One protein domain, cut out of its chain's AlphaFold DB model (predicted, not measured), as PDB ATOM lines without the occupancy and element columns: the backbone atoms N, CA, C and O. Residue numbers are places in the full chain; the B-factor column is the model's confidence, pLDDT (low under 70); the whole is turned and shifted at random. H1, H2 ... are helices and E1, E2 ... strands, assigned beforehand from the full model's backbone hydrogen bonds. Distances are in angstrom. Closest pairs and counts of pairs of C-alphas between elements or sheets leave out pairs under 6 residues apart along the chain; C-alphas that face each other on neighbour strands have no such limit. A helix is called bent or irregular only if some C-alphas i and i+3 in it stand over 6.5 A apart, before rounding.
ATOM      1  N   GLY A   5     229.856 191.409 223.852       85.94
ATOM      2  CA  GLY A   5     230.730 190.548 224.657       85.94
ATOM      3  C   GLY A   5     230.002 189.764 225.757       85.94
ATOM      4  O   GLY A   5     230.502 188.746 226.228       85.94
ATOM      5  N   ARG A   6     228.807 190.212 226.170       88.50
ATOM      6  CA  ARG A   6     227.966 189.523 227.164       88.50
ATOM      7  C   ARG A   6     226.931 188.598 226.528       88.50
ATOM      8  O   ARG A   6     226.398 187.735 227.226       88.50
ATOM      9  N   TRP A   7     226.675 188.732 225.224       90.75
ATOM     10  CA  TRP A   7     225.655 187.950 224.524       90.75
ATOM     11  C   TRP A   7     225.820 186.427 224.691       90.75
ATOM     12  O   TRP A   7     224.833 185.788 225.061       90.75
ATOM     13  N   PRO A   8     227.019 185.817 224.545       90.12
ATOM     14  CA  PRO A   8     227.171 184.369 224.721       90.12
ATOM     15  C   PRO A   8     226.724 183.874 226.103       90.12
ATOM     16  O   PRO A   8     226.004 182.884 226.207       90.12
ATOM     17  N   GLN A   9     227.074 184.608 227.165       92.12
ATOM     18  CA  GLN A   9     226.692 184.272 228.543       92.12
ATOM     19  C   GLN A   9     225.169 184.349 228.740       92.12
ATOM     20  O   GLN A   9     224.577 183.514 229.434       92.12
ATOM     21  N   TRP A  10     224.528 185.345 228.124       92.25
ATOM     22  CA  TRP A  10     223.080 185.541 228.203       92.25
ATOM     23  C   TRP A  10     222.322 184.474 227.408       92.25
ATOM     24  O   TRP A  10     221.397 183.854 227.931       92.25
ATOM     25  N   ARG A  11     222.791 184.167 226.194       94.12
ATOM     26  CA  ARG A  11     222.298 183.068 225.359       94.12
ATOM     27  C   ARG A  11     222.336 181.731 226.094       94.12
ATOM     28  O   ARG A  11     221.331 181.025 226.134       94.12
ATOM     29  N   ASP A  12     223.471 181.390 226.698       95.12
ATOM     30  CA  ASP A  12     223.624 180.121 227.414       95.12
ATOM     31  C   ASP A  12     222.730 180.064 228.660       95.12
ATOM     32  O   ASP A  12     222.189 179.012 228.995       95.12
ATOM     33  N   SER A  13     222.502 181.205 229.318       95.31
ATOM     34  CA  SER A  13     221.552 181.298 230.433       95.31
ATOM     35  C   SER A  13     220.111 181.059 229.984       95.31
ATOM     36  O   SER A  13     219.398 180.302 230.638       95.31
ATOM     37  N   LEU A  14     219.690 181.635 228.854       94.50
ATOM     38  CA  LEU A  14     218.358 181.401 228.290       94.50
ATOM     39  C   LEU A  14     218.152 179.944 227.865       94.50
ATOM     40  O   LEU A  14     217.082 179.392 228.099       94.50
ATOM     41  N   ARG A  15     219.173 179.299 227.288       96.31
ATOM     42  CA  ARG A  15     219.118 177.865 226.957       96.31
ATOM     43  C   ARG A  15     218.954 177.006 228.205       96.31
ATOM     44  O   ARG A  15     218.036 176.200 228.252       96.31
ATOM     45  N   ARG A  16     219.737 177.271 229.258       96.25
ATOM     46  CA  ARG A  16     219.557 176.590 230.551       96.25
ATOM     47  C   ARG A  16     218.142 176.761 231.096       96.25
ATOM     48  O   ARG A  16     217.572 175.788 231.560       96.25
ATOM     49  N   LEU A  17     217.573 177.969 231.027       93.69
ATOM     50  CA  LEU A  17     216.188 178.211 231.451       93.69
ATOM     51  C   LEU A  17     215.178 177.422 230.609       93.69
ATOM     52  O   LEU A  17     214.196 176.931 231.160       93.69
ATOM     53  N   ALA A  18     215.411 177.284 229.303       94.94
ATOM     54  CA  ALA A  18     214.572 176.459 228.439       94.94
ATOM     55  C   ALA A  18     214.628 174.970 228.828       94.94
ATOM     56  O   ALA A  18     213.597 174.301 228.826       94.94
ATOM     57  N   ASP A  19     215.804 174.485 229.228       96.19
ATOM     58  CA  ASP A  19     216.040 173.084 229.593       96.19
ATOM     59  C   ASP A  19     215.500 172.707 230.986       96.19
ATOM     60  O   ASP A  19     215.417 171.525 231.314       96.19
ATOM     61  N   LEU A  20     215.094 173.681 231.815       94.88
ATOM     62  CA  LEU A  20     214.519 173.420 233.145       94.88
ATOM     63  C   LEU A  20     213.128 172.763 233.100       94.88
ATOM     64  O   LEU A  20     212.644 172.312 234.136       94.88
ATOM     65  N   GLY A  21     212.470 172.729 231.936       90.69
ATOM     66  CA  GLY A  21     211.137 172.136 231.790       90.69
ATOM     67  C   GLY A  21     210.025 172.921 232.494       90.69
ATOM     68  O   GLY A  21     209.020 172.340 232.884       90.69
ATOM     69  N   CYS A  22     210.201 174.233 232.694       92.69
ATOM     70  CA  CYS A  22     209.175 175.082 233.295       92.69
ATOM     71  C   CYS A  22     207.994 175.304 232.334       92.69
ATOM     72  O   CYS A  22     208.193 175.661 231.172       92.69
ATOM     73  N   ASP A  23     206.761 175.197 232.835       93.00
ATOM     74  CA  ASP A  23     205.554 175.489 232.046       93.00
ATOM     75  C   ASP A  23     205.401 176.989 231.742       93.00
ATOM     76  O   ASP A  23     204.897 177.379 230.687       93.00
ATOM     77  N   PHE A  24     205.872 177.845 232.657       93.56
ATOM     78  CA  PHE A  24     205.752 179.299 232.576       93.56
ATOM     79  C   PHE A  24     207.054 179.996 232.966       93.56
ATOM     80  O   PHE A  24     207.813 179.501 233.800       93.56
ATOM     81  N   ILE A  25     207.273 181.189 232.411       90.94
ATOM     82  CA  ILE A  25     208.322 182.113 232.853       90.94
ATOM     83  C   ILE A  25     207.710 183.467 233.201       90.94
ATOM     84  O   ILE A  25     206.903 184.011 232.445       90.94
ATOM     85  N   ALA A  26     208.090 184.010 234.356       87.31
ATOM     86  CA  ALA A  26     207.672 185.329 234.811       87.31
ATOM     87  C   ALA A  26     208.852 186.305 234.757       87.31
ATOM     88  O   ALA A  26     209.944 186.000 235.237       87.31
ATOM     89  N   THR A  27     208.640 187.487 234.185       80.31
ATOM     90  CA  THR A  27     209.651 188.552 234.153       80.31
ATOM     91  C   THR A  27     209.523 189.467 235.367       80.31
ATOM     92  O   THR A  27     208.455 189.603 235.961       80.31
ATOM     93  N   CYS A  28     210.591 190.205 235.691       70.62
ATOM     94  CA  CYS A  28     210.550 191.252 236.722       70.62
ATOM     95  C   CYS A  28     209.531 192.370 236.417       70.62
ATOM     96  O   CYS A  28     209.146 193.108 237.317       70.62
ATOM     97  N   SER A  29     209.069 192.482 235.166       66.31
ATOM     98  CA  SER A  29     207.975 193.366 234.747       66.31
ATOM     99  C   SER A  29     206.578 192.747 234.913       66.31
ATOM    100  O   SER A  29     205.622 193.248 234.325       66.31
ATOM    101  N   ALA A  30     206.463 191.661 235.686       68.44
ATOM    102  CA  ALA A  30     205.227 190.933 235.982       68.44
ATOM    103  C   ALA A  30     204.495 190.366 234.750       68.44
ATOM    104  O   ALA A  30     203.303 190.066 234.820       68.44
ATOM    105  N   ARG A  31     205.194 190.181 233.620       80.25
ATOM    106  CA  ARG A  31     204.649 189.442 232.474       80.25
ATOM    107  C   ARG A  31     204.886 187.960 232.694       80.25
ATOM    108  O   ARG A  31     206.005 187.560 233.006       80.25
ATOM    109  N   VAL A  32     203.842 187.165 232.508       88.31
ATOM    110  CA  VAL A  32     203.911 185.706 232.567       88.31
ATOM    111  C   VAL A  32     203.707 185.179 231.161       88.31
ATOM    112  O   VAL A  32     202.712 185.511 230.517       88.31
ATOM    113  N   PHE A  33     204.650 184.376 230.689       89.25
ATOM    114  CA  PHE A  33     204.565 183.736 229.387       89.25
ATOM    115  C   PHE A  33     204.337 182.234 229.565       89.25
ATOM    116  O   PHE A  33     205.065 181.615 230.352       89.25
ATOM    117  N   PRO A  34     203.355 181.641 228.862       90.06
ATOM    118  CA  PRO A  34     203.263 180.192 228.741       90.06
ATOM    119  C   PRO A  34     204.421 179.664 227.885       90.06
ATOM    120  O   PRO A  34     205.000 180.411 227.098       90.06
ATOM    121  N   ASN A  35     204.735 178.378 228.021       91.94
ATOM    122  CA  ASN A  35     205.778 177.683 227.263       91.94
ATOM    123  C   ASN A  35     207.162 178.329 227.443       91.94
ATOM    124  O   ASN A  35     207.755 178.845 226.491       91.94
ATOM    125  N   ALA A  36     207.705 178.281 228.666       92.94
ATOM    126  CA  ALA A  36     208.981 178.925 229.000       92.94
ATOM    127  C   ALA A  36     210.114 178.572 228.019       92.94
ATOM    128  O   ALA A  36     210.869 179.452 227.602       92.94
ATOM    129  N   ALA A  37     210.199 177.305 227.601       95.31
ATOM    130  CA  ALA A  37     211.205 176.846 226.649       95.31
ATOM    131  C   ALA A  37     211.113 177.561 225.293       95.31
ATOM    132  O   ALA A  37     212.122 178.039 224.772       95.31
ATOM    133  N   GLU A  38     209.908 177.693 224.736       95.12
ATOM    134  CA  GLU A  38     209.691 178.356 223.449       95.12
ATOM    135  C   GLU A  38     210.071 179.841 223.518       95.12
ATOM    136  O   GLU A  38     210.784 180.337 222.644       95.12
ATOM    137  N   VAL A  39     209.670 180.525 224.592       93.19
ATOM    138  CA  VAL A  39     209.962 181.948 224.831       93.19
ATOM    139  C   VAL A  39     211.466 182.189 224.954       93.19
ATOM    140  O   VAL A  39     212.014 183.090 224.310       93.19
ATOM    141  N   CYS A  40     212.162 181.363 225.739       94.44
ATOM    142  CA  CYS A  40     213.610 181.440 225.902       94.44
ATOM    143  C   CYS A  40     214.339 181.197 224.575       94.44
ATOM    144  O   CYS A  40     215.212 181.980 224.197       94.44
ATOM    145  N   LEU A  41     213.958 180.158 223.826       96.25
ATOM    146  CA  LEU A  41     214.577 179.838 222.537       96.25
ATOM    147  C   LEU A  41     214.266 180.885 221.459       96.25
ATOM    148  O   LEU A  41     215.128 181.179 220.632       96.25
ATOM    149  N   GLN A  42     213.074 181.485 221.468       95.06
ATOM    150  CA  GLN A  42     212.753 182.609 220.588       95.06
ATOM    151  C   GLN A  42     213.600 183.838 220.927       95.06
ATOM    152  O   GLN A  42     214.123 184.486 220.020       95.06
ATOM    153  N   THR A  43     213.801 184.120 222.215       93.75
ATOM    154  CA  THR A  43     214.670 185.215 222.670       93.75
ATOM    155  C   THR A  43     216.123 184.978 222.252       93.75
ATOM    156  O   THR A  43     216.781 185.904 221.783       93.75
ATOM    157  N   VAL A  44     216.607 183.731 222.326       95.69
ATOM    158  CA  VAL A  44     217.921 183.337 221.788       95.69
ATOM    159  C   VAL A  44     218.009 183.625 220.291       95.69
ATOM    160  O   VAL A  44     218.941 184.301 219.867       95.69
ATOM    161  N   ARG A  45     217.027 183.185 219.490       95.88
ATOM    162  CA  ARG A  45     217.016 183.441 218.038       95.88
ATOM    163  C   ARG A  45     217.035 184.935 217.713       95.88
ATOM    164  O   ARG A  45     217.767 185.351 216.819       95.88
ATOM    165  N   ASN A  46     216.244 185.735 218.426       95.56
ATOM    166  CA  ASN A  46     216.178 187.179 218.199       95.56
ATOM    167  C   ASN A  46     217.483 187.870 218.599       95.56
ATOM    168  O   ASN A  46     217.972 188.721 217.863       95.56
ATOM    169  N   GLY A  47     218.086 187.479 219.722       94.06
ATOM    170  CA  GLY A  47     219.345 188.075 220.149       94.06
ATOM    171  C   GLY A  47     220.550 187.622 219.322       94.06
ATOM    172  O   GLY A  47     221.436 188.437 219.089       94.06
ATOM    173  N   ASP A  48     220.561 186.397 218.779       93.38
ATOM    174  CA  ASP A  48     221.577 185.972 217.805       93.38
ATOM    175  C   ASP A  48     221.485 186.833 216.529       93.38
ATOM    176  O   ASP A  48     222.506 187.300 216.026       93.38
ATOM    177  N   ARG A  49     220.266 187.135 216.045       94.00
ATOM    178  CA  ARG A  49     220.055 188.075 214.925       94.00
ATOM    179  C   ARG A  49     220.510 189.494 215.263       94.00
ATOM    180  O   ARG A  49     221.165 190.122 214.437       94.00
ATOM    181  N   MET A  50     220.188 189.993 216.458       94.12
ATOM    182  CA  MET A  50     220.616 191.317 216.919       94.12
ATOM    183  C   MET A  50     222.144 191.408 216.984       94.12
ATOM    184  O   MET A  50     222.726 192.332 216.421       94.12
ATOM    185  N   ALA A  51     222.805 190.439 217.619       92.94
ATOM    186  CA  ALA A  51     224.259 190.404 217.718       92.94
ATOM    187  C   ALA A  51     224.917 190.333 216.330       92.94
ATOM    188  O   ALA A  51     225.871 191.065 216.077       92.94
ATOM    189  N   ALA A  52     224.371 189.530 215.410       92.38
ATOM    190  CA  ALA A  52     224.840 189.465 214.027       92.38
ATOM    191  C   ALA A  52     224.671 190.798 213.276       92.38
ATOM    192  O   ALA A  52     225.593 191.240 212.595       92.38
ATOM    193  N   ALA A  53     223.525 191.468 213.428       94.12
ATOM    194  CA  ALA A  53     223.264 192.752 212.779       94.12
ATOM    195  C   ALA A  53     224.207 193.863 213.276       94.12
ATOM    196  O   ALA A  53     224.677 194.681 212.482       94.12
ATOM    197  N   TYR A  54     224.534 193.880 214.573       93.81
ATOM    198  CA  TYR A  54     225.550 194.792 215.104       93.81
ATOM    199  C   TYR A  54     226.949 194.428 214.603       93.81
ATOM    200  O   TYR A  54     227.651 195.300 214.095       93.81
ATOM    201  N   ALA A  55     227.319 193.147 214.649       93.31
ATOM    202  CA  ALA A  55     228.623 192.664 214.204       93.31
ATOM    203  C   ALA A  55     228.901 192.900 212.709       93.31
ATOM    204  O   ALA A  55     230.065 192.974 212.332       93.31
ATOM    205  N   TYR A  56     227.873 193.025 211.863       95.38
ATOM    206  CA  TYR A  56     228.043 193.157 210.413       95.38
ATOM    207  C   TYR A  56     228.876 194.387 210.000       95.38
ATOM    208  O   TYR A  56     229.873 194.227 209.305       95.38
ATOM    209  N   ALA A  57     228.501 195.593 210.442       95.44
ATOM    210  CA  ALA A  57     229.173 196.858 210.098       95.44
ATOM    211  C   ALA A  57     229.636 197.597 211.361       95.44
ATOM    212  O   ALA A  57     229.190 198.710 211.649       95.44
ATOM    213  N   SER A  58     230.448 196.936 212.185       94.50
ATOM    214  CA  SER A  58     230.980 197.523 213.414       94.50
ATOM    215  C   SER A  58     232.500 197.547 213.447       94.50
ATOM    216  O   SER A  58     233.178 196.577 213.086       94.50
ATOM    217  N   ASP A  59     233.027 198.643 213.980       93.19
ATOM    218  CA  ASP A  59     234.454 198.871 214.170       93.19
ATOM    219  C   ASP A  59     235.099 197.904 215.178       93.19
ATOM    220  O   ASP A  59     236.312 197.700 215.160       93.19
ATOM    221  N   VAL A  60     234.309 197.165 215.968       91.56
ATOM    222  CA  VAL A  60     234.843 196.051 216.772       91.56
ATOM    223  C   VAL A  60     235.528 194.980 215.916       91.56
ATOM    224  O   VAL A  60     236.406 194.279 216.414       91.56
ATOM    225  N   ASN A  61     235.161 194.850 214.635       92.50
ATOM    226  CA  ASN A  61     235.846 193.952 213.704       92.50
ATOM    227  C   ASN A  61     237.276 194.413 213.407       92.50
ATOM    228  O   ASN A  61     238.130 193.581 213.108       92.50
ATOM    229  N   HIS A  62     237.529 195.723 213.478       92.88
ATOM    230  CA  HIS A  62     238.853 196.309 213.323       92.88
ATOM    231  C   HIS A  62     239.661 196.201 214.622       92.88
ATOM    232  O   HIS A  62     240.797 195.733 214.592       92.88
ATOM    233  N   TYR A  63     239.068 196.574 215.760       91.44
ATOM    234  CA  TYR A  63     239.778 196.625 217.042       91.44
ATOM    235  C   TYR A  63     239.975 195.254 217.706       91.44
ATOM    236  O   TYR A  63     240.973 195.035 218.389       91.44
ATOM    237  N   PHE A  64     239.041 194.315 217.517       91.44
ATOM    238  CA  PHE A  64     239.038 193.019 218.207       91.44
ATOM    239  C   PHE A  64     238.780 191.828 217.257       91.44
ATOM    240  O   PHE A  64     237.891 191.009 217.529       91.44
ATOM    241  N   PRO A  65     239.542 191.678 216.155       91.25
ATOM    242  CA  PRO A  65     239.263 190.683 215.114       91.25
ATOM    243  C   PRO A  65     239.267 189.240 215.639       91.25
ATOM    244  O   PRO A  65     238.377 188.463 215.289       91.25
ATOM    245  N   ASP A  66     240.204 188.897 216.527       91.88
ATOM    246  CA  ASP A  66     240.316 187.552 217.103       91.88
ATOM    247  C   ASP A  66     239.135 187.230 218.023       91.88
ATOM    248  O   ASP A  66     238.538 186.154 217.943       91.88
ATOM    249  N   ALA A  67     238.733 188.189 218.864       89.00
ATOM    250  CA  ALA A  67     237.571 188.024 219.730       89.00
ATOM    251  C   ALA A  67     236.292 187.845 218.898       89.00
ATOM    252  O   ALA A  67     235.465 186.989 219.214       89.00
ATOM    253  N   MET A  68     236.147 188.603 217.807       89.44
ATOM    254  CA  MET A  68     235.021 188.461 216.881       89.44
ATOM    255  C   MET A  68     235.052 187.126 216.133       89.44
ATOM    256  O   MET A  68     234.004 186.517 215.944       89.44
ATOM    257  N   ALA A  69     236.223 186.623 215.738       88.88
ATOM    258  CA  ALA A  69     236.354 185.298 215.129       88.88
ATOM    259  C   ALA A  69     235.939 184.170 216.088       88.88
ATOM    260  O   ALA A  69     235.316 183.204 215.659       88.88
ATOM    261  N   VAL A  70     236.219 184.301 217.387       88.19
ATOM    262  CA  VAL A  70     235.821 183.302 218.395       88.19
ATOM    263  C   VAL A  70     234.336 183.397 218.746       88.19
ATOM    264  O   VAL A  70     233.645 182.381 218.794       88.19
ATOM    265  N   MET A  71     233.828 184.602 219.013       84.06
ATOM    266  CA  MET A  71     232.435 184.793 219.440       84.06
ATOM    267  C   MET A  71     231.444 184.599 218.291       84.06
ATOM    268  O   MET A  71     230.334 184.106 218.499       84.06
ATOM    269  N   PHE A  72     231.862 184.981 217.084       84.75
ATOM    270  CA  PHE A  72     231.021 185.095 215.904       84.75
ATOM    271  C   PHE A  72     231.718 184.488 214.659       84.75
ATOM    272  O   PHE A  72     231.890 185.180 213.652       84.75
ATOM    273  N   PRO A  73     232.088 183.187 214.676       82.06
ATOM    274  CA  PRO A  73     232.969 182.570 213.669       82.06
ATOM    275  C   PRO A  73     232.403 182.553 212.247       82.06
ATOM    276  O   PRO A  73     233.152 182.668 211.284       82.06
ATOM    277  N   SER A  74     231.083 182.430 212.116       81.69
ATOM    278  CA  SER A  74     230.396 182.263 210.826       81.69
ATOM    279  C   SER A  74     229.560 183.485 210.433       81.69
ATOM    280  O   SER A  74     228.614 183.353 209.661       81.69
ATOM    281  N   HIS A  75     229.831 184.649 211.029       82.62
ATOM    282  CA  HIS A  75     229.002 185.836 210.827       82.62
ATOM    283  C   HIS A  75     229.478 186.603 209.604       82.62
ATOM    284  O   HIS A  75     230.676 186.830 209.431       82.62
ATOM    285  N   GLU A  76     228.520 187.004 208.777       90.88
ATOM    286  CA  GLU A  76     228.753 187.908 207.662       90.88
ATOM    287  C   GLU A  76     229.246 189.264 208.181       90.88
ATOM    288  O   GLU A  76     228.764 189.763 209.202       90.88
ATOM    289  N   ARG A  77     230.221 189.846 207.483       91.81
ATOM    290  CA  ARG A  77     230.816 191.139 207.821       91.81
ATOM    291  C   ARG A  77     230.872 191.994 206.570       91.81
ATOM    292  O   ARG A  77     231.212 191.491 205.499       91.81
ATOM    293  N   MET A  78     230.592 193.276 206.740       93.94
ATOM    294  CA  MET A  78     230.911 194.282 205.744       93.94
ATOM    295  C   MET A  78     232.432 194.266 205.503       93.94
ATOM    296  O   MET A  78     233.200 194.189 206.472       93.94
TER     297      MET A  78
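This is residues 5 to 78 of the 430 residues of the protein "MBL fold metallo-hydrolase" of Lentisphaerae bacterium (UniProt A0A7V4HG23). Two long helices, H1 and H2, run side by side in opposite ways and make the length of a rod, with a small two-stranded hairpin, E1 and E2, at one end between them in the chain. At the other end the short helix H3 lies beyond the end of H2, and after it the short helix H4 folds back, running nearly parallel to H1 and the same way. The printed part has 74 residues, with four named helices and two named strands in the order H1, E1, E2, H2, H3, H4; the sheet, E1 - E2, is antiparallel, and the class is mostly helix. The whole is loose, with a radius of gyration of the C-alphas of 14.9 A, and spans 43 by 20 by 18 A.

Start with H1, residues 5 to 19, and set it beside H2, residues 36 to 56: they touch, and their closest C-alphas, those of Ala 18 and Ala 37, are 3.8 A apart. Their lines stand at a shallow tilt of 19 degrees, opposite ways. Between them in the chain look for E1, residues 24 to 26, and E2, residues 32 to 34, an antiparallel hairpin at 162 degrees. Here N 25 and O 33 are within hydrogen-bond range at 3.0 A, and N 33 and O 25 at 2.9 A. The closest C-alphas of E1 and H2, those of Phe 24 and Ala 36, are 4.8 A apart. Past H2, H3, residues 60 to 63, is close to it but not clearly touching, with the closest C-alphas, Ala 55 and Asn 61, at 7.4 A. H4, residues 65 to 71, is close to H1 but not clearly touching: the closest C-alphas, those of Pro 8 and Met 71, are 7.5 A apart, at a shallow tilt of 8 degrees, the same way. H2 and H4 are only just apart, at 8.1 A. Every O i to N i+4 pair is within hydrogen-bond range in H2 and H4, and 10 of 11 are in H1; H3 is too short for such a pair.

Find C-alpha 5 at (230.730, 190.548, 224.657); from there H1 runs 23.3 A to C-alpha 19. H1 is irregular, with C-alphas 5 and 8 at 7.1 A. E1 and E2 follow, and H2 then runs 30.2 A from C-alpha 36 at (208.981, 178.925, 229.000) to C-alpha 56. After the four residues of H3, H4 ends at C-alpha 71, (232.435, 184.793, 219.440).

The two C-alphas farthest apart, those of Asp 23 and His 62, are 43.5 A apart. The printed part has no cut, and the links between its named elements are tight. Residues 72 to 78 follow H4 with no named element. The mean pLDDT of the printed part is 90.8, and residues 29 to 30 are under 70.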